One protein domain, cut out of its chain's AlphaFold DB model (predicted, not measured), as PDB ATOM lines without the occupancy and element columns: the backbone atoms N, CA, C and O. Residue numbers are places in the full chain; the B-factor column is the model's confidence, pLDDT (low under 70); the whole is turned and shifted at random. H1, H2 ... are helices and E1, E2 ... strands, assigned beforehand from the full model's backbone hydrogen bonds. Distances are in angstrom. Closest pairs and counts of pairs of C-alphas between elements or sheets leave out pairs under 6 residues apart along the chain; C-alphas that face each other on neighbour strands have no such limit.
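What this domain is: This is residues 135 to 263 of the 352 residues of an uncharacterized protein of Corallococcus exercitus (UniProt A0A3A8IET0). What shape do these atoms make? Eight strands, E1 to E7 and E11, ring a small closed barrel, and a thin arm, the hairpin of E9 and E10, reaches far out from it, with E8 and residues 251 to 256 of E11 at its base. The short helix H1 and the long link after it form a loop off another side of the barrel. What is it built of? The printed part has 129 residues, with eleven named strands and one named helix in the order E1 H1 E2 E3 E4 E5 E6 E7 E8 E9 E10 E11; the class is mostly strand, and the neighbour strands are antiparallel. How large is it? It is only just compact, close to loose, with a radius of gyration of the C-alphas of 16.4 A, and only just elongated, spanning 59 by 39 by 22 A.

Where its parts are: Where are the ring's strands? E1 is residues 135 to 138, from C-alpha 135 at (-1.867, -37.036, -38.803); E2 is 158 to 161, E3 164 to 170, E4 179 to 182, E5 189 to 196 at 21.1 A, E6 199 to 206 at 20.4 A and E7 212 to 216. E11, residues 251 to 262, measures 30.3 A and ends at C-alpha 262, (-7.055, -21.612, -33.067). Where is the rest? E8 is residues 226 to 230, E9 233 to 237, E10 241 to 245 and H1 142 to 145.

How they stand to each other: How does the ring run? E2 to E7 form a meander, each strand the antiparallel neighbour of the one before, with N 166 and O 159 at 2.7 A, N 167 and O 181 at 2.8 A, N 180 and O 190 at 2.8 A, N 191 and O 204 at 2.8 A, and N 205 and O 213 at 2.8 A, within hydrogen-bond range. E1 has E2 on one side, N 136 to O 160 2.8 A, and E11 on the other side, N 137 to O 254 2.9 A. E7 and E8 lie on one side of E11, with N 214 and O 260 at 2.8 A and N 227 and O 255 at 2.8 A. Where do the strands bend? E6 bends by 58 degrees at residue 202 and E11 by 60 degrees at residue 254. What lies off the barrel? E8 runs on into E9 at 21 degrees, and E9 and E10 are a hairpin, N 237 to O 241 2.8 A. H1 is not on the barrel; it is too short for an O i to N i+4 pair, and its one O i to N i+3 pair is not within range.

The domain as a whole: How far does it reach? The two C-alphas farthest apart, those of Pro 239 and Asp 263, are 60.3 A apart. Is anything missing or long? The printed part has no cut, and H1 to E2, with 12 residues between them, is the long link. Where is confidence low? The pLDDT is under 70 at residues 141 to 148, 235 to 237 and 239 to 248.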
ATOM      1  N   ILE A 135      -1.347 -36.150 -37.763       98.25
ATOM      2  CA  ILE A 135      -1.867 -37.036 -38.803       98.25
ATOM      3  C   ILE A 135      -0.692 -37.844 -39.353       98.25
ATOM      4  O   ILE A 135       0.362 -37.293 -39.661       98.25
ATOM      5  N   THR A 136      -0.846 -39.154 -39.464       97.06
ATOM      6  CA  THR A 136       0.198 -40.079 -39.931       97.06
ATOM      7  C   THR A 136      -0.365 -40.994 -41.002       97.06
ATOM      8  O   THR A 136      -1.540 -41.343 -40.952       97.06
ATOM      9  N   ARG A 137       0.460 -41.411 -41.962       94.81
ATOM     10  CA  ARG A 137       0.117 -42.582 -42.777       94.81
ATOM     11  C   ARG A 137       0.145 -43.817 -41.887       94.81
ATOM     12  O   ARG A 137       1.102 -44.010 -41.139       94.81
ATOM     13  N   CYS A 138      -0.880 -44.647 -41.985       90.38
ATOM     14  CA  CYS A 138      -0.996 -45.883 -41.229       90.38
ATOM     15  C   CYS A 138      -1.306 -47.055 -42.161       90.38
ATOM     16  O   CYS A 138      -1.747 -46.872 -43.296       90.38
ATOM     17  N   ASN A 139      -1.004 -48.273 -41.710       83.19
ATOM     18  CA  ASN A 139      -1.285 -49.457 -42.515       83.19
ATOM     19  C   ASN A 139      -2.801 -49.603 -42.698       83.19
ATOM     20  O   ASN A 139      -3.529 -49.428 -41.717       83.19
ATOM     21  N   PRO A 140      -3.262 -49.998 -43.895       71.00
ATOM     22  CA  PRO A 140      -4.667 -50.270 -44.108       71.00
ATOM     23  C   PRO A 140      -5.144 -51.395 -43.194       71.00
ATOM     24  O   PRO A 140      -4.431 -52.381 -42.947       71.00
ATOM     25  N   SER A 141      -6.355 -51.228 -42.682       68.00
ATOM     26  CA  SER A 141      -7.011 -52.212 -41.838       68.00
ATOM     27  C   SER A 141      -7.499 -53.407 -42.675       68.00
ATOM     28  O   SER A 141      -7.812 -53.294 -43.866       68.00
ATOM     29  N   LEU A 142      -7.500 -54.598 -42.065       65.19
ATOM     30  CA  LEU A 142      -7.875 -55.850 -42.742       65.19
ATOM     31  C   LEU A 142      -9.345 -55.860 -43.181       65.19
ATOM     32  O   LEU A 142      -9.668 -56.461 -44.200       65.19
ATOM     33  N   ASP A 143     -10.207 -55.194 -42.423       61.16
ATOM     34  CA  ASP A 143     -11.642 -55.044 -42.677       61.16
ATOM     35  C   ASP A 143     -11.951 -54.148 -43.889       61.16
ATOM     36  O   ASP A 143     -12.918 -54.412 -44.599       61.16
ATOM     37  N   GLY A 144     -11.119 -53.142 -44.177       60.41
ATOM     38  CA  GLY A 144     -11.288 -52.250 -45.327       60.41
ATOM     39  C   GLY A 144     -10.659 -52.772 -46.622       60.41
ATOM     40  O   GLY A 144     -11.290 -52.745 -47.676       60.41
ATOM     41  N   ALA A 145      -9.410 -53.245 -46.561       58.62
ATOM     42  CA  ALA A 145      -8.628 -53.617 -47.748       58.62
ATOM     43  C   ALA A 145      -8.520 -55.136 -47.986       58.62
ATOM     44  O   ALA A 145      -7.888 -55.568 -48.953       58.62
ATOM     45  N   GLY A 146      -9.046 -55.968 -47.076       64.00
ATOM     46  CA  GLY A 146      -8.927 -57.434 -47.117       64.00
ATOM     47  C   GLY A 146      -7.494 -57.967 -46.958       64.00
ATOM     48  O   GLY A 146      -7.284 -59.179 -46.906       64.00
ATOM     49  N   LYS A 147      -6.487 -57.082 -46.906       65.62
ATOM     50  CA  LYS A 147      -5.055 -57.389 -46.815       65.62
ATOM     51  C   LYS A 147      -4.341 -56.300 -46.022       65.62
ATOM     52  O   LYS A 147      -4.546 -55.113 -46.255       65.62
ATOM     53  N   ARG A 148      -3.429 -56.705 -45.137       69.25
ATOM     54  CA  ARG A 148      -2.527 -55.787 -44.433       69.25
ATOM     55  C   ARG A 148      -1.315 -55.509 -45.320       69.25
ATOM     56  O   ARG A 148      -0.356 -56.276 -45.318       69.25
ATOM     57  N   LEU A 149      -1.384 -54.446 -46.119       78.19
ATOM     58  CA  LEU A 149      -0.267 -54.008 -46.960       78.19
ATOM     59  C   LEU A 149       0.666 -53.063 -46.180       78.19
ATOM     60  O   LEU A 149       0.213 -52.361 -45.273       78.19
ATOM     61  N   PRO A 150       1.974 -53.035 -46.494       84.12
ATOM     62  CA  PRO A 150       2.857 -52.000 -45.973       84.12
ATOM     63  C   PRO A 150       2.522 -50.650 -46.616       84.12
ATOM     64  O   PRO A 150       2.046 -50.613 -47.751       84.12
ATOM     65  N   ILE A 151       2.819 -49.553 -45.910       89.88
ATOM     66  CA  ILE A 151       2.648 -48.180 -46.415       89.88
ATOM     67  C   ILE A 151       3.389 -48.039 -47.745       89.88
ATOM     68  O   ILE A 151       4.584 -48.338 -47.814       89.88
ATOM     69  N   GLN A 152       2.695 -47.594 -48.791       88.38
ATOM     70  CA  GLN A 152       3.270 -47.449 -50.131       88.38
ATOM     71  C   GLN A 152       3.679 -46.015 -50.460       88.38
ATOM     72  O   GLN A 152       4.339 -45.801 -51.476       88.38
ATOM     73  N   PHE A 153       3.334 -45.054 -49.603       90.50
ATOM     74  CA  PHE A 153       3.480 -43.616 -49.824       90.50
ATOM     75  C   PHE A 153       2.722 -43.122 -51.059       90.50
ATOM     76  O   PHE A 153       3.207 -42.290 -51.820       90.50
ATOM     77  N   THR A 154       1.503 -43.628 -51.240       86.69
ATOM     78  CA  THR A 154       0.601 -43.246 -52.337       86.69
ATOM     79  C   THR A 154      -0.635 -42.540 -51.792       86.69
ATOM     80  O   THR A 154      -0.915 -42.584 -50.598       86.69
ATOM     81  N   GLN A 155      -1.425 -41.890 -52.642       80.44
ATOM     82  CA  GLN A 155      -2.689 -41.280 -52.203       80.44
ATOM     83  C   GLN A 155      -3.720 -42.297 -51.671       80.44
ATOM     84  O   GLN A 155      -4.667 -41.896 -51.003       80.44
ATOM     85  N   ALA A 156      -3.513 -43.595 -51.928       78.38
ATOM     86  CA  ALA A 156      -4.371 -44.678 -51.461       78.38
ATOM     87  C   ALA A 156      -4.005 -45.217 -50.066       78.38
ATOM     88  O   ALA A 156      -4.721 -46.079 -49.567       78.38
ATOM     89  N   ASP A 157      -2.905 -44.768 -49.444       88.12
ATOM     90  CA  ASP A 157      -2.629 -45.194 -48.067       88.12
ATOM     91  C   ASP A 157      -3.638 -44.568 -47.102       88.12
ATOM     92  O   ASP A 157      -3.998 -43.392 -47.229       88.12
ATOM     93  N   ASP A 158      -4.002 -45.335 -46.080       90.94
ATOM     94  CA  ASP A 158      -4.835 -44.840 -45.000       90.94
ATOM     95  C   ASP A 158      -4.093 -43.778 -44.175       90.94
ATOM     96  O   ASP A 158      -2.875 -43.822 -43.952       90.94
ATOM     97  N   LEU A 159      -4.863 -42.799 -43.709       95.00
ATOM     98  CA  LEU A 159      -4.406 -41.748 -42.812       95.00
ATOM     99  C   LEU A 159      -4.994 -41.992 -41.425       95.00
ATOM    100  O   LEU A 159      -6.136 -42.416 -41.301       95.00
ATOM    101  N   CYS A 160      -4.233 -41.686 -40.384       95.88
ATOM    102  CA  CYS A 160      -4.656 -41.805 -38.999       95.88
ATOM    103  C   CYS A 160      -4.403 -40.489 -38.260       95.88
ATOM    104  O   CYS A 160      -3.278 -39.986 -38.269       95.88
ATOM    105  N   LEU A 161      -5.429 -39.960 -37.596       97.19
ATOM    106  CA  LEU A 161      -5.341 -38.830 -36.672       97.19
ATOM    107  C   LEU A 161      -5.101 -39.372 -35.262       97.19
ATOM    108  O   LEU A 161      -5.966 -40.047 -34.714       97.19
ATOM    109  N   ASP A 162      -3.918 -39.124 -34.697       95.44
ATOM    110  CA  ASP A 162      -3.530 -39.611 -33.361       95.44
ATOM    111  C   ASP A 162      -3.707 -41.132 -33.180       95.44
ATOM    112  O   ASP A 162      -4.025 -41.631 -32.103       95.44
ATOM    113  N   GLY A 163      -3.505 -41.882 -34.267       93.12
ATOM    114  CA  GLY A 163      -3.686 -43.334 -34.321       93.12
ATOM    115  C   GLY A 163      -5.105 -43.792 -34.675       93.12
ATOM    116  O   GLY A 163      -5.274 -44.950 -35.048       93.12
ATOM    117  N   ALA A 164      -6.107 -42.910 -34.643       93.75
ATOM    118  CA  ALA A 164      -7.457 -43.220 -35.104       93.75
ATOM    119  C   ALA A 164      -7.546 -43.106 -36.631       93.75
ATOM    120  O   ALA A 164      -7.278 -42.047 -37.203       93.75
ATOM    121  N   ARG A 165      -7.937 -44.196 -37.295       93.50
ATOM    122  CA  ARG A 165      -8.067 -44.273 -38.754       93.50
ATOM    123  C   ARG A 165      -9.064 -43.249 -39.287       93.50
ATOM    124  O   ARG A 165     -10.126 -43.048 -38.702       93.50
ATOM    125  N   LEU A 166      -8.721 -42.617 -40.403       94.62
ATOM    126  CA  LEU A 166      -9.553 -41.666 -41.124       94.62
ATOM    127  C   LEU A 166     -10.240 -42.348 -42.307       94.62
ATOM    128  O   LEU A 166      -9.592 -42.955 -43.155       94.62
ATOM    129  N   VAL A 167     -11.553 -42.179 -42.387       93.75
ATOM    130  CA  VAL A 167     -12.408 -42.654 -43.473       93.75
ATOM    131  C   VAL A 167     -12.786 -41.465 -44.348       93.75
ATOM    132  O   VAL A 167     -13.244 -40.434 -43.851       93.75
ATOM    133  N   LEU A 168     -12.565 -41.600 -45.656       94.62
ATOM    134  CA  LEU A 168     -12.920 -40.590 -46.649       94.62
ATOM    135  C   LEU A 168     -14.446 -40.455 -46.736       94.62
ATOM    136  O   LEU A 168     -15.148 -41.446 -46.910       94.62
ATOM    137  N   ILE A 169     -14.949 -39.225 -46.649       96.56
ATOM    138  CA  ILE A 169     -16.379 -38.909 -46.756       96.56
ATOM    139  C   ILE A 169     -16.694 -38.289 -48.116       96.56
ATOM    140  O   ILE A 169     -17.667 -38.673 -48.761       96.56
ATOM    141  N   THR A 170     -15.880 -37.332 -48.569       96.88
ATOM    142  CA  THR A 170     -16.051 -36.687 -49.879       96.88
ATOM    143  C   THR A 170     -14.714 -36.365 -50.535       96.88
ATOM    144  O   THR A 170     -13.712 -36.137 -49.855       96.88
ATOM    145  N   GLY A 171     -14.720 -36.281 -51.867       95.38
ATOM    146  CA  GLY A 171     -13.549 -35.944 -52.676       95.38
ATOM    147  C   GLY A 171     -12.694 -37.160 -53.035       95.38
ATOM    148  O   GLY A 171     -13.141 -38.299 -52.938       95.38
ATOM    149  N   THR A 172     -11.461 -36.899 -53.465       94.38
ATOM    150  CA  THR A 172     -10.473 -37.925 -53.829       94.38
ATOM    151  C   THR A 172      -9.425 -38.023 -52.733       94.38
ATOM    152  O   THR A 172      -8.897 -36.996 -52.310       94.38
ATOM    153  N   ALA A 173      -9.096 -39.235 -52.281       92.56
ATOM    154  CA  ALA A 173      -8.145 -39.426 -51.191       92.56
ATOM    155  C   ALA A 173      -6.820 -38.669 -51.429       92.56
ATOM    156  O   ALA A 173      -6.226 -38.751 -52.498       92.56
ATOM    157  N   GLY A 174      -6.376 -37.895 -50.440       91.50
ATOM    158  CA  GLY A 174      -5.125 -37.142 -50.463       91.50
ATOM    159  C   GLY A 174      -5.131 -35.880 -51.332       91.50
ATOM    160  O   GLY A 174      -4.145 -35.143 -51.307       91.50
ATOM    161  N   ALA A 175      -6.209 -35.607 -52.072       94.56
ATOM    162  CA  ALA A 175      -6.343 -34.414 -52.901       94.56
ATOM    163  C   ALA A 175      -6.919 -33.226 -52.113       94.56
ATOM    164  O   ALA A 175      -7.616 -33.397 -51.112       94.56
ATOM    165  N   ILE A 176      -6.664 -32.007 -52.594       96.94
ATOM    166  CA  ILE A 176      -7.229 -30.779 -52.017       96.94
ATOM    167  C   ILE A 176      -8.760 -30.867 -52.005       96.94
ATOM    168  O   ILE A 176      -9.386 -31.237 -52.996       96.94
ATOM    169  N   GLY A 177      -9.366 -30.511 -50.873       96.75
ATOM    170  CA  GLY A 177     -10.813 -30.551 -50.681       96.75
ATOM    171  C   GLY A 177     -11.360 -31.900 -50.214       96.75
ATOM    172  O   GLY A 177     -12.519 -31.939 -49.806       96.75
ATOM    173  N   ALA A 178     -10.548 -32.962 -50.198       97.00
ATOM    174  CA  ALA A 178     -10.936 -34.239 -49.608       97.00
ATOM    175  C   ALA A 178     -11.275 -34.067 -48.126       97.00
ATOM    176  O   ALA A 178     -10.525 -33.415 -47.389       97.00
ATOM    177  N   THR A 179     -12.397 -34.646 -47.697       97.88
ATOM    178  CA  THR A 179     -12.831 -34.604 -46.297       97.88
ATOM    179  C   THR A 179     -12.917 -35.993 -45.694       97.88
ATOM    180  O   THR A 179     -13.335 -36.944 -46.352       97.88
ATOM    181  N   TYR A 180     -12.536 -36.095 -44.427       97.31
ATOM    182  CA  TYR A 180     -12.474 -37.335 -43.675       97.31
ATOM    183  C   TYR A 180     -13.097 -37.174 -42.293       97.31
ATOM    184  O   TYR A 180     -13.203 -36.064 -41.757       97.31
ATOM    185  N   ARG A 181     -13.446 -38.313 -41.699       96.94
ATOM    186  CA  ARG A 181     -13.774 -38.458 -40.277       96.94
ATOM    187  C   ARG A 181     -13.030 -39.639 -39.690       96.94
ATOM    188  O   ARG A 181     -12.572 -40.500 -40.432       96.94
ATOM    189  N   THR A 182     -12.904 -39.681 -38.371       95.38
ATOM    190  CA  THR A 182     -12.375 -40.870 -37.704       95.38
ATOM    191  C   THR A 182     -13.362 -42.031 -37.840       95.38
ATOM    192  O   THR A 182     -14.572 -41.822 -37.808       95.38
ATOM    193  N   GLU A 183     -12.845 -43.245 -38.005       92.06
ATOM    194  CA  GLU A 183     -13.635 -44.477 -38.146       92.06
ATOM    195  C   GLU A 183     -14.572 -44.691 -36.953       92.06
ATOM    196  O   GLU A 183     -15.771 -44.904 -37.122       92.06
ATOM    197  N   ILE A 184     -14.039 -44.530 -35.742       92.69
ATOM    198  CA  ILE A 184     -14.843 -44.275 -34.548       92.69
ATOM    199  C   ILE A 184     -15.049 -42.762 -34.492       92.69
ATOM    200  O   ILE A 184     -14.104 -42.022 -34.204       92.69
ATOM    201  N   ASP A 185     -16.249 -42.296 -34.838       93.31
ATOM    202  CA  ASP A 185     -16.500 -40.870 -35.069       93.31
ATOM    203  C   ASP A 185     -16.312 -40.051 -33.777       93.31
ATOM    204  O   ASP A 185     -17.006 -40.231 -32.777       93.31
ATOM    205  N   THR A 186     -15.345 -39.134 -33.811       93.88
ATOM    206  CA  THR A 186     -15.067 -38.160 -32.741       93.88
ATOM    207  C   THR A 186     -15.786 -36.829 -32.973       93.88
ATOM    208  O   THR A 186     -15.594 -35.879 -32.209       93.88
ATOM    209  N   PHE A 187     -16.599 -36.748 -34.032       94.56
ATOM    210  CA  PHE A 187     -17.224 -35.538 -34.561       94.56
ATOM    211  C   PHE A 187     -16.211 -34.478 -35.011       94.56
ATOM    212  O   PHE A 187     -16.528 -33.289 -35.073       94.56
ATOM    213  N   SER A 188     -14.993 -34.910 -35.347       94.88
ATOM    214  CA  SER A 188     -13.964 -34.062 -35.945       94.88
ATOM    215  C   SER A 188     -14.008 -34.189 -37.464       94.88
ATOM    216  O   SER A 188     -13.976 -35.295 -38.006       94.88
ATOM    217  N   GLN A 189     -14.058 -33.059 -38.166       97.50
ATOM    218  CA  GLN A 189     -13.953 -33.031 -39.624       97.50
ATOM    219  C   GLN A 189     -12.516 -32.713 -40.022       97.50
ATOM    220  O   GLN A 189     -12.017 -31.640 -39.698       97.50
ATOM    221  N   VAL A 190     -11.881 -33.612 -40.769       98.31
ATOM    222  CA  VAL A 190     -10.538 -33.411 -41.330       98.31
ATOM    223  C   VAL A 190     -10.675 -33.043 -42.804       98.31
ATOM    224  O   VAL A 190     -11.392 -33.719 -43.537       98.31
ATOM    225  N   LYS A 191      -9.997 -31.994 -43.264       98.44
ATOM    226  CA  LYS A 191     -10.013 -31.537 -44.659       98.44
ATOM    227  C   LYS A 191      -8.595 -31.286 -45.157       98.44
ATOM    228  O   LYS A 191      -7.818 -30.621 -44.482       98.44
ATOM    229  N   VAL A 192      -8.274 -31.753 -46.359       98.19
ATOM    230  CA  VAL A 192      -7.010 -31.406 -47.030       98.19
ATOM    231  C   VAL A 192      -7.126 -29.997 -47.615       98.19
ATOM    232  O   VAL A 192      -8.003 -29.739 -48.445       98.19
ATOM    233  N   THR A 193      -6.259 -29.081 -47.186       98.06
ATOM    234  CA  THR A 193      -6.255 -27.677 -47.639       98.06
ATOM    235  C   THR A 193      -5.178 -27.387 -48.680       98.06
ATOM    236  O   THR A 193      -5.377 -26.513 -49.516       98.06
ATOM    237  N   ASP A 194      -4.080 -28.143 -48.668       97.38
ATOM    238  CA  ASP A 194      -2.988 -28.041 -49.639       97.38
ATOM    239  C   ASP A 194      -2.422 -29.441 -49.928       97.38
ATOM    240  O   ASP A 194      -2.329 -30.272 -49.018       97.38
ATOM    241  N   ALA A 195      -2.048 -29.713 -51.178       95.50
ATOM    242  CA  ALA A 195      -1.487 -30.984 -51.631       95.50
ATOM    243  C   ALA A 195      -0.684 -30.808 -52.930       95.50
ATOM    244  O   ALA A 195      -0.895 -29.863 -53.685       95.50
ATOM    245  N   ASP A 196       0.210 -31.754 -53.211       93.19
ATOM    246  CA  ASP A 196       0.936 -31.851 -54.481       93.19
ATOM    247  C   ASP A 196       1.072 -33.322 -54.933       93.19
ATOM    248  O   ASP A 196       0.380 -34.211 -54.428       93.19
ATOM    249  N   ALA A 197       1.972 -33.596 -55.885       88.44
ATOM    250  CA  ALA A 197       2.227 -34.941 -56.405       88.44
ATOM    251  C   ALA A 197       2.638 -35.967 -55.326       88.44
ATOM    252  O   ALA A 197       2.347 -37.152 -55.472       88.44
ATOM    253  N   ASN A 198       3.244 -35.525 -54.219       87.75
ATOM    254  CA  ASN A 198       3.650 -36.378 -53.095       87.75
ATOM    255  C   ASN A 198       2.532 -36.531 -52.035       87.75
ATOM    256  O   ASN A 198       2.736 -37.140 -50.978       87.75
ATOM    257  N   GLY A 199       1.341 -35.982 -52.302       92.06
ATOM    258  CA  GLY A 199       0.149 -36.056 -51.456       92.06
ATOM    259  C   GLY A 199      -0.114 -34.776 -50.654       92.06
ATOM    260  O   GLY A 199       0.392 -33.708 -51.004       92.06
ATOM    261  N   PRO A 200      -0.890 -34.861 -49.559       95.75
ATOM    262  CA  PRO A 200      -1.227 -33.708 -48.731       95.75
ATOM    263  C   PRO A 200       0.007 -32.969 -48.216       95.75
ATOM    264  O   PRO A 200       1.001 -33.578 -47.823       95.75
ATOM    265  N   LYS A 201      -0.074 -31.645 -48.184       96.38
ATOM    266  CA  LYS A 201       0.899 -30.742 -47.560       96.38
ATOM    267  C   LYS A 201       0.353 -30.165 -46.261       96.38
ATOM    268  O   LYS A 201       1.121 -29.947 -45.325       96.38
ATOM    269  N   GLN A 202      -0.961 -29.948 -46.207       98.19
ATOM    270  CA  GLN A 202      -1.638 -29.363 -45.061       98.19
ATOM    271  C   GLN A 202      -3.053 -29.923 -44.891       98.19
ATOM    272  O   GLN A 202      -3.766 -30.166 -45.870       98.19
ATOM    273  N   PHE A 203      -3.454 -30.082 -43.632       98.62
ATOM    274  CA  PHE A 203      -4.821 -30.400 -43.245       98.62
ATOM    275  C   PHE A 203      -5.374 -29.337 -42.301       98.62
ATOM    276  O   PHE A 203      -4.652 -28.797 -41.461       98.62
ATOM    277  N   GLU A 204      -6.675 -29.105 -42.395       98.50
ATOM    278  CA  GLU A 204      -7.482 -28.407 -41.402       98.50
ATOM    279  C   GLU A 204      -8.370 -29.435 -40.696       98.50
ATOM    280  O   GLU A 204      -9.069 -30.209 -41.350       98.50
ATOM    281  N   VAL A 205      -8.358 -29.444 -39.367       98.44
ATOM    282  CA  VAL A 205      -9.255 -30.258 -38.546       98.44
ATOM    283  C   VAL A 205     -10.148 -29.336 -37.738       98.44
ATOM    284  O   VAL A 205      -9.667 -28.527 -36.948       98.44
ATOM    285  N   ARG A 206     -11.457 -29.470 -37.924       97.88
ATOM    286  CA  ARG A 206     -12.467 -28.801 -37.104       97.88
ATOM    287  C   ARG A 206     -12.935 -29.777 -36.046       97.88
ATOM    288  O   ARG A 206     -13.603 -30.759 -36.373       97.88
ATOM    289  N   ALA A 207     -12.547 -29.521 -34.807       95.62
ATOM    290  CA  ALA A 207     -12.920 -30.344 -33.671       95.62
ATOM    291  C   ALA A 207     -14.317 -29.967 -33.153       95.62
ATOM    292  O   ALA A 207     -14.825 -28.864 -33.376       95.62
ATOM    293  N   ARG A 208     -14.950 -30.897 -32.428       94.31
ATOM    294  CA  ARG A 208     -16.308 -30.720 -31.885       94.31
ATOM    295  C   ARG A 208     -16.442 -29.555 -30.896       94.31
ATOM    296  O   ARG A 208     -17.537 -29.045 -30.692       94.31
ATOM    297  N   ASP A 209     -15.343 -29.167 -30.257       92.00
ATOM    298  CA  ASP A 209     -15.272 -28.062 -29.298       92.00
ATOM    299  C   ASP A 209     -15.158 -26.686 -29.982       92.00
ATOM    300  O   ASP A 209     -15.111 -25.657 -29.313       92.00
ATOM    301  N   GLY A 210     -15.158 -26.659 -31.319       93.19
ATOM    302  CA  GLY A 210     -15.073 -25.443 -32.118       93.19
ATOM    303  C   GLY A 210     -13.646 -24.973 -32.385       93.19
ATOM    304  O   GLY A 210     -13.490 -23.936 -33.031       93.19
ATOM    305  N   GLN A 211     -12.626 -25.710 -31.934       95.81
ATOM    306  CA  GLN A 211     -11.241 -25.431 -32.301       95.81
ATOM    307  C   GLN A 211     -10.978 -25.799 -33.763       95.81
ATOM    308  O   GLN A 211     -11.497 -26.786 -34.297       95.81
ATOM    309  N   VAL A 212     -10.127 -25.002 -34.400       97.75
ATOM    310  CA  VAL A 212      -9.595 -25.243 -35.737       97.75
ATOM    311  C   VAL A 212      -8.106 -25.525 -35.601       97.75
ATOM    312  O   VAL A 212      -7.332 -24.682 -35.148       97.75
ATOM    313  N   LEU A 213      -7.706 -26.735 -35.972       98.06
ATOM    314  CA  LEU A 213      -6.330 -27.197 -35.915       98.06
ATOM    315  C   LEU A 213      -5.773 -27.276 -37.333       98.06
ATOM    316  O   LEU A 213      -6.404 -27.822 -38.235       98.06
ATOM    317  N   THR A 214      -4.571 -26.761 -37.530       98.38
ATOM    318  CA  THR A 214      -3.825 -26.891 -38.778       98.38
ATOM    319  C   THR A 214      -2.702 -27.897 -38.575       98.38
ATOM    320  O   THR A 214      -1.940 -27.786 -37.616       98.38
ATOM    321  N   TYR A 215      -2.587 -28.866 -39.479       98.62
ATOM    322  CA  TYR A 215      -1.537 -29.885 -39.478       98.62
ATOM    323  C   TYR A 215      -0.668 -29.733 -40.712       98.62
ATOM    324  O   TYR A 215      -1.182 -29.553 -41.817       98.62
ATOM    325  N   GLY A 216       0.645 -29.860 -40.536       97.81
ATOM    326  CA  GLY A 216       1.592 -29.632 -41.616       97.81
ATOM    327  C   GLY A 216       1.639 -28.164 -42.058       97.81
ATOM    328  O   GLY A 216       1.264 -27.244 -41.320       97.81
ATOM    329  N   GLY A 217       2.081 -27.961 -43.295       95.19
ATOM    330  CA  GLY A 217       2.371 -26.653 -43.878       95.19
ATOM    331  C   GLY A 217       3.862 -26.449 -44.155       95.19
ATOM    332  O   GLY A 217       4.716 -27.144 -43.612       95.19
ATOM    333  N   TYR A 218       4.152 -25.491 -45.036       92.75
ATOM    334  CA  TYR A 218       5.503 -25.126 -45.469       92.75
ATOM    335  C   TYR A 218       5.689 -23.617 -45.339       92.75
ATOM    336  O   TYR A 218       4.758 -22.852 -45.600       92.75
ATOM    337  N   GLY A 219       6.897 -23.199 -44.971       91.44
ATOM    338  CA  GLY A 219       7.245 -21.804 -44.742       91.44
ATOM    339  C   GLY A 219       6.763 -21.243 -43.401       91.44
ATOM    340  O   GLY A 219       5.897 -21.791 -42.709       91.44
ATOM    341  N   GLY A 220       7.351 -20.104 -43.025       91.56
ATOM    342  CA  GLY A 220       7.023 -19.384 -41.796       91.56
ATOM    343  C   GLY A 220       7.086 -20.276 -40.553       91.56
ATOM    344  O   GLY A 220       8.022 -21.048 -40.370       91.56
ATOM    345  N   ALA A 221       6.065 -20.177 -39.700       91.00
ATOM    346  CA  ALA A 221       5.974 -20.938 -38.454       91.00
ATOM    347  C   ALA A 221       5.554 -22.411 -38.628       91.00
ATOM    348  O   ALA A 221       5.640 -23.176 -37.672       91.00
ATOM    349  N   ALA A 222       5.079 -22.809 -39.812       94.88
ATOM    350  CA  ALA A 222       4.710 -24.197 -40.095       94.88
ATOM    351  C   ALA A 222       5.882 -25.007 -40.671       94.88
ATOM    352  O   ALA A 222       5.772 -26.227 -40.801       94.88
ATOM    353  N   GLU A 223       6.999 -24.358 -41.012       95.62
ATOM    354  CA  GLU A 223       8.178 -25.037 -41.545       95.62
ATOM    355  C   GLU A 223       8.646 -26.154 -40.601       95.62
ATOM    356  O   GLU A 223       8.646 -26.014 -39.378       95.62
ATOM    357  N   GLY A 224       9.000 -27.300 -41.182       96.38
ATOM    358  CA  GLY A 224       9.394 -28.482 -40.421       96.38
ATOM    359  C   GLY A 224       8.248 -29.261 -39.768       96.38
ATOM    360  O   GLY A 224       8.536 -30.294 -39.173       96.38
ATOM    361  N   SER A 225       6.975 -28.851 -39.888       97.88
ATOM    362  CA  SER A 225       5.816 -29.591 -39.337       97.88
ATOM    363  C   SER A 225       5.394 -30.815 -40.167       97.88
ATOM    364  O   SER A 225       4.677 -31.688 -39.670       97.88
ATOM    365  N   VAL A 226       5.897 -30.948 -41.397       97.88
ATOM    366  CA  VAL A 226       5.722 -32.137 -42.244       97.88
ATOM    367  C   VAL A 226       6.951 -33.044 -42.132       97.88
ATOM    368  O   VAL A 226       8.071 -32.636 -42.437       97.88
ATOM    369  N   LEU A 227       6.741 -34.290 -41.706       97.00
ATOM    370  CA  LEU A 227       7.768 -35.326 -41.671       97.00
ATOM    371  C   LEU A 227       7.825 -36.019 -43.034       97.00
ATOM    372  O   LEU A 227       6.956 -36.820 -43.385       97.00
ATOM    373  N   GLU A 228       8.861 -35.700 -43.798       95.44
ATOM    374  CA  GLU A 228       9.083 -36.185 -45.160       95.44
ATOM    375  C   GLU A 228      10.577 -36.383 -45.418       95.44
ATOM    376  O   GLU A 228      11.399 -35.683 -44.823       95.44
ATOM    377  N   GLY A 229      10.915 -37.288 -46.334       93.94
ATOM    378  CA  GLY A 229      12.295 -37.615 -46.687       93.94
ATOM    379  C   GLY A 229      12.393 -38.490 -47.922       93.94
ATOM    380  O   GLY A 229      11.377 -38.882 -48.502       93.94
ATOM    381  N   SER A 230      13.622 -38.812 -48.313       91.94
ATOM    382  CA  SER A 230      13.878 -39.754 -49.401       91.94
ATOM    383  C   SER A 230      13.532 -41.187 -48.986       91.94
ATOM    384  O   SER A 230      14.012 -41.694 -47.968       91.94
ATOM    385  N   ARG A 231      12.705 -41.863 -49.789       90.81
ATOM    386  CA  ARG A 231      12.387 -43.285 -49.617       90.81
ATOM    387  C   ARG A 231      13.347 -44.132 -50.440       90.81
ATOM    388  O   ARG A 231      13.274 -44.127 -51.665       90.81
ATOM    389  N   VAL A 232      14.187 -44.916 -49.773       85.88
ATOM    390  CA  VAL A 232      15.064 -45.876 -50.450       85.88
ATOM    391  C   VAL A 232      14.241 -47.091 -50.863       85.88
ATOM    392  O   VAL A 232      13.628 -47.751 -50.022       85.88
ATOM    393  N   ILE A 233      14.226 -47.385 -52.161       76.75
ATOM    394  CA  ILE A 233      13.582 -48.576 -52.715       76.75
ATOM    395  C   ILE A 233      14.687 -49.569 -53.061       76.75
ATOM    396  O   ILE A 233      15.583 -49.273 -53.851       76.75
ATOM    397  N   VAL A 234      14.630 -50.742 -52.437       72.94
ATOM    398  CA  VAL A 234      15.560 -51.840 -52.703       72.94
ATOM    399  C   VAL A 234      14.919 -52.747 -53.740       72.94
ATOM    400  O   VAL A 234      13.849 -53.302 -53.488       72.94
ATOM    401  N   THR A 235      15.560 -52.880 -54.900       68.81
ATOM    402  CA  THR A 235      15.067 -53.739 -55.980       68.81
ATOM    403  C   THR A 235      16.032 -54.910 -56.149       68.81
ATOM    404  O   THR A 235      17.228 -54.685 -56.349       68.81
ATOM    405  N   PRO A 236      15.569 -56.168 -56.050       66.44
ATOM    406  CA  PRO A 236      16.411 -57.302 -56.396       66.44
ATOM    407  C   PRO A 236      16.716 -57.256 -57.897       66.44
ATOM    408  O   PRO A 236      15.808 -57.135 -58.717       66.44
ATOM    409  N   VAL A 237      17.995 -57.358 -58.246       68.31
ATOM    410  CA  VAL A 237      18.500 -57.488 -59.613       68.31
ATOM    411  C   VAL A 237      18.966 -58.940 -59.789       68.31
ATOM    412  O   VAL A 237      20.026 -59.328 -59.291       68.31
ATOM    413  N   PRO A 238      18.170 -59.799 -60.449       75.00
ATOM    414  CA  PRO A 238      18.589 -61.167 -60.741       75.00
ATOM    415  C   PRO A 238      19.902 -61.189 -61.550       75.00
ATOM    416  O   PRO A 238      20.097 -60.305 -62.383       75.00
ATOM    417  N   PRO A 239      20.784 -62.192 -61.369       68.25
ATOM    418  CA  PRO A 239      20.555 -63.442 -60.643       68.25
ATOM    419  C   PRO A 239      20.968 -63.434 -59.162       68.25
ATOM    420  O   PRO A 239      20.709 -64.423 -58.479       68.25
ATOM    421  N   SER A 240      21.622 -62.391 -58.631       59.84
ATOM    422  CA  SER A 240      22.088 -62.388 -57.223       59.84
ATOM    423  C   SER A 240      22.385 -61.006 -56.631       59.84
ATOM    424  O   SER A 240      22.894 -60.928 -55.514       59.84
ATOM    425  N   GLU A 241      22.115 -59.915 -57.345       63.97
ATOM    426  CA  GLU A 241      22.500 -58.579 -56.898       63.97
ATOM    427  C   GLU A 241      21.318 -57.857 -56.252       63.97
ATOM    428  O   GLU A 241      20.168 -57.968 -56.669       63.97
ATOM    429  N   VAL A 242      21.592 -57.105 -55.193       61.56
ATOM    430  CA  VAL A 242      20.618 -56.203 -54.581       61.56
ATOM    431  C   VAL A 242      21.095 -54.795 -54.882       61.56
ATOM    432  O   VAL A 242      22.124 -54.374 -54.355       61.56
ATOM    433  N   SER A 243      20.363 -54.068 -55.725       62.69
ATOM    434  CA  SER A 243      20.631 -52.650 -55.938       62.69
ATOM    435  C   SER A 243      19.707 -51.822 -55.045       62.69
ATOM    436  O   SER A 243      18.488 -52.016 -54.976       62.69
ATOM    437  N   ALA A 244      20.314 -50.911 -54.293       60.59
ATOM    438  CA  ALA A 244      19.608 -49.888 -53.543       60.59
ATOM    439  C   ALA A 244      19.871 -48.555 -54.240       60.59
ATOM    440  O   ALA A 244      21.004 -48.073 -54.272       60.59
ATOM    441  N   THR A 245      18.825 -47.974 -54.819       61.28
ATOM    442  CA  THR A 245      18.929 -46.676 -55.482       61.28
ATOM    443  C   THR A 245      18.765 -45.582 -54.435       61.28
ATOM    444  O   THR A 245      17.672 -45.358 -53.914       61.28
ATOM    445  N   TYR A 246      19.876 -44.930 -54.092       62.31
ATOM    446  CA  TYR A 246      19.894 -43.779 -53.185       62.31
ATOM    447  C   TYR A 246      19.769 -42.449 -53.939       62.31
ATOM    448  O   TYR A 246      19.171 -41.508 -53.420       62.31
ATOM    449  N   ASP A 247      20.303 -42.380 -55.160       56.81
ATOM    450  CA  ASP A 247      20.232 -41.202 -56.026       56.81
ATOM    451  C   ASP A 247      18.919 -41.190 -56.827       56.81
ATOM    452  O   ASP A 247      18.523 -42.206 -57.392       56.81
ATOM    453  N   GLY A 248      18.202 -40.065 -56.831       67.25
ATOM    454  CA  GLY A 248      16.862 -39.963 -57.427       67.25
ATOM    455  C   GLY A 248      15.736 -40.666 -56.649       67.25
ATOM    456  O   GLY A 248      14.632 -40.815 -57.175       67.25
ATOM    457  N   ALA A 249      15.983 -41.092 -55.403       79.94
ATOM    458  CA  ALA A 249      14.958 -41.678 -54.539       79.94
ATOM    459  C   ALA A 249      13.755 -40.720 -54.370       79.94
ATOM    460  O   ALA A 249      13.954 -39.536 -54.074       79.94
ATOM    461  N   PRO A 250      12.501 -41.197 -54.524       88.31
ATOM    462  CA  PRO A 250      11.335 -40.329 -54.431       88.31
ATOM    463  C   PRO A 250      11.200 -39.750 -53.018       88.31
ATOM    464  O   PRO A 250      11.374 -40.456 -52.017       88.31
ATOM    465  N   ARG A 251      10.849 -38.461 -52.930       90.88
ATOM    466  CA  ARG A 251      10.497 -37.830 -51.654       90.88
ATOM    467  C   ARG A 251       9.082 -38.219 -51.264       90.88
ATOM    468  O   ARG A 251       8.149 -38.069 -52.045       90.88
ATOM    469  N   VAL A 252       8.923 -38.691 -50.035       94.44
ATOM    470  CA  VAL A 252       7.639 -39.148 -49.504       94.44
ATOM    471  C   VAL A 252       7.311 -38.450 -48.194       94.44
ATOM    472  O   VAL A 252       8.207 -38.136 -47.411       94.44
ATOM    473  N   ARG A 253       6.018 -38.245 -47.930       95.12
ATOM    474  CA  ARG A 253       5.513 -37.689 -46.666       95.12
ATOM    475  C   ARG A 253       4.945 -38.787 -45.799       95.12
ATOM    476  O   ARG A 253       4.084 -39.534 -46.258       95.12
ATOM    477  N   TYR A 254       5.392 -38.857 -44.556       96.06
ATOM    478  CA  TYR A 254       4.925 -39.845 -43.594       96.06
ATOM    479  C   TYR A 254       3.928 -39.265 -42.591       96.06
ATOM    480  O   TYR A 254       2.949 -39.934 -42.255       96.06
ATOM    481  N   ALA A 255       4.152 -38.035 -42.123       97.12
ATOM    482  CA  ALA A 255       3.319 -37.442 -41.085       97.12
ATOM    483  C   ALA A 255       3.217 -35.914 -41.171       97.12
ATOM    484  O   ALA A 255       4.114 -35.246 -41.679       97.12
ATOM    485  N   TRP A 256       2.138 -35.370 -40.614       98.38
ATOM    486  CA  TRP A 256       1.813 -33.947 -40.557       98.38
ATOM    487  C   TRP A 256       1.464 -33.590 -39.121       98.38
ATOM    488  O   TRP A 256       0.394 -33.947 -38.625       98.38
ATOM    489  N   SER A 257       2.397 -32.947 -38.431       98.56
ATOM    490  CA  SER A 257       2.256 -32.560 -37.028       98.56
ATOM    491  C   SER A 257       1.423 -31.287 -36.912       98.56
ATOM    492  O   SER A 257       1.462 -30.441 -37.810       98.56
ATOM    493  N   VAL A 258       0.658 -31.145 -35.827       98.44
ATOM    494  CA  VAL A 258      -0.131 -29.929 -35.580       98.44
ATOM    495  C   VAL A 258       0.797 -28.717 -35.536       98.44
ATOM    496  O   VAL A 258       1.739 -28.695 -34.748       98.44
ATOM    497  N   SER A 259       0.561 -27.730 -36.395       98.19
ATOM    498  CA  SER A 259       1.356 -26.504 -36.517       98.19
ATOM    499  C   SER A 259       0.638 -25.289 -35.926       98.19
ATOM    500  O   SER A 259       1.297 -24.376 -35.427       98.19
ATOM    501  N   LYS A 260      -0.702 -25.286 -35.900       97.81
ATOM    502  CA  LYS A 260      -1.522 -24.223 -35.296       97.81
ATOM    503  C   LYS A 260      -2.787 -24.796 -34.659       97.81
ATOM    504  O   LYS A 260      -3.386 -25.712 -35.210       97.81
ATOM    505  N   VAL A 261      -3.204 -24.230 -33.533       97.88
ATOM    506  CA  VAL A 261      -4.517 -24.453 -32.911       97.88
ATOM    507  C   VAL A 261      -5.139 -23.094 -32.646       97.88
ATOM    508  O   VAL A 261      -4.488 -22.227 -32.061       97.88
ATOM    509  N   GLU A 262      -6.371 -22.898 -33.091       97.38
ATOM    510  CA  GLU A 262      -7.055 -21.612 -33.067       97.38
ATOM    511  C   GLU A 262      -8.520 -21.769 -32.652       97.38
ATOM    512  O   GLU A 262      -9.192 -22.719 -33.054       97.38
ATOM    513  N   ASP A 263      -9.021 -20.841 -31.838       96.38
ATOM    514  CA  ASP A 263     -10.445 -20.760 -31.516       96.38
ATOM    515  C   ASP A 263     -11.232 -19.948 -32.561       96.38
ATOM    516  O   ASP A 263     -10.685 -19.277 -33.436       96.38
TER     517      ASP A 263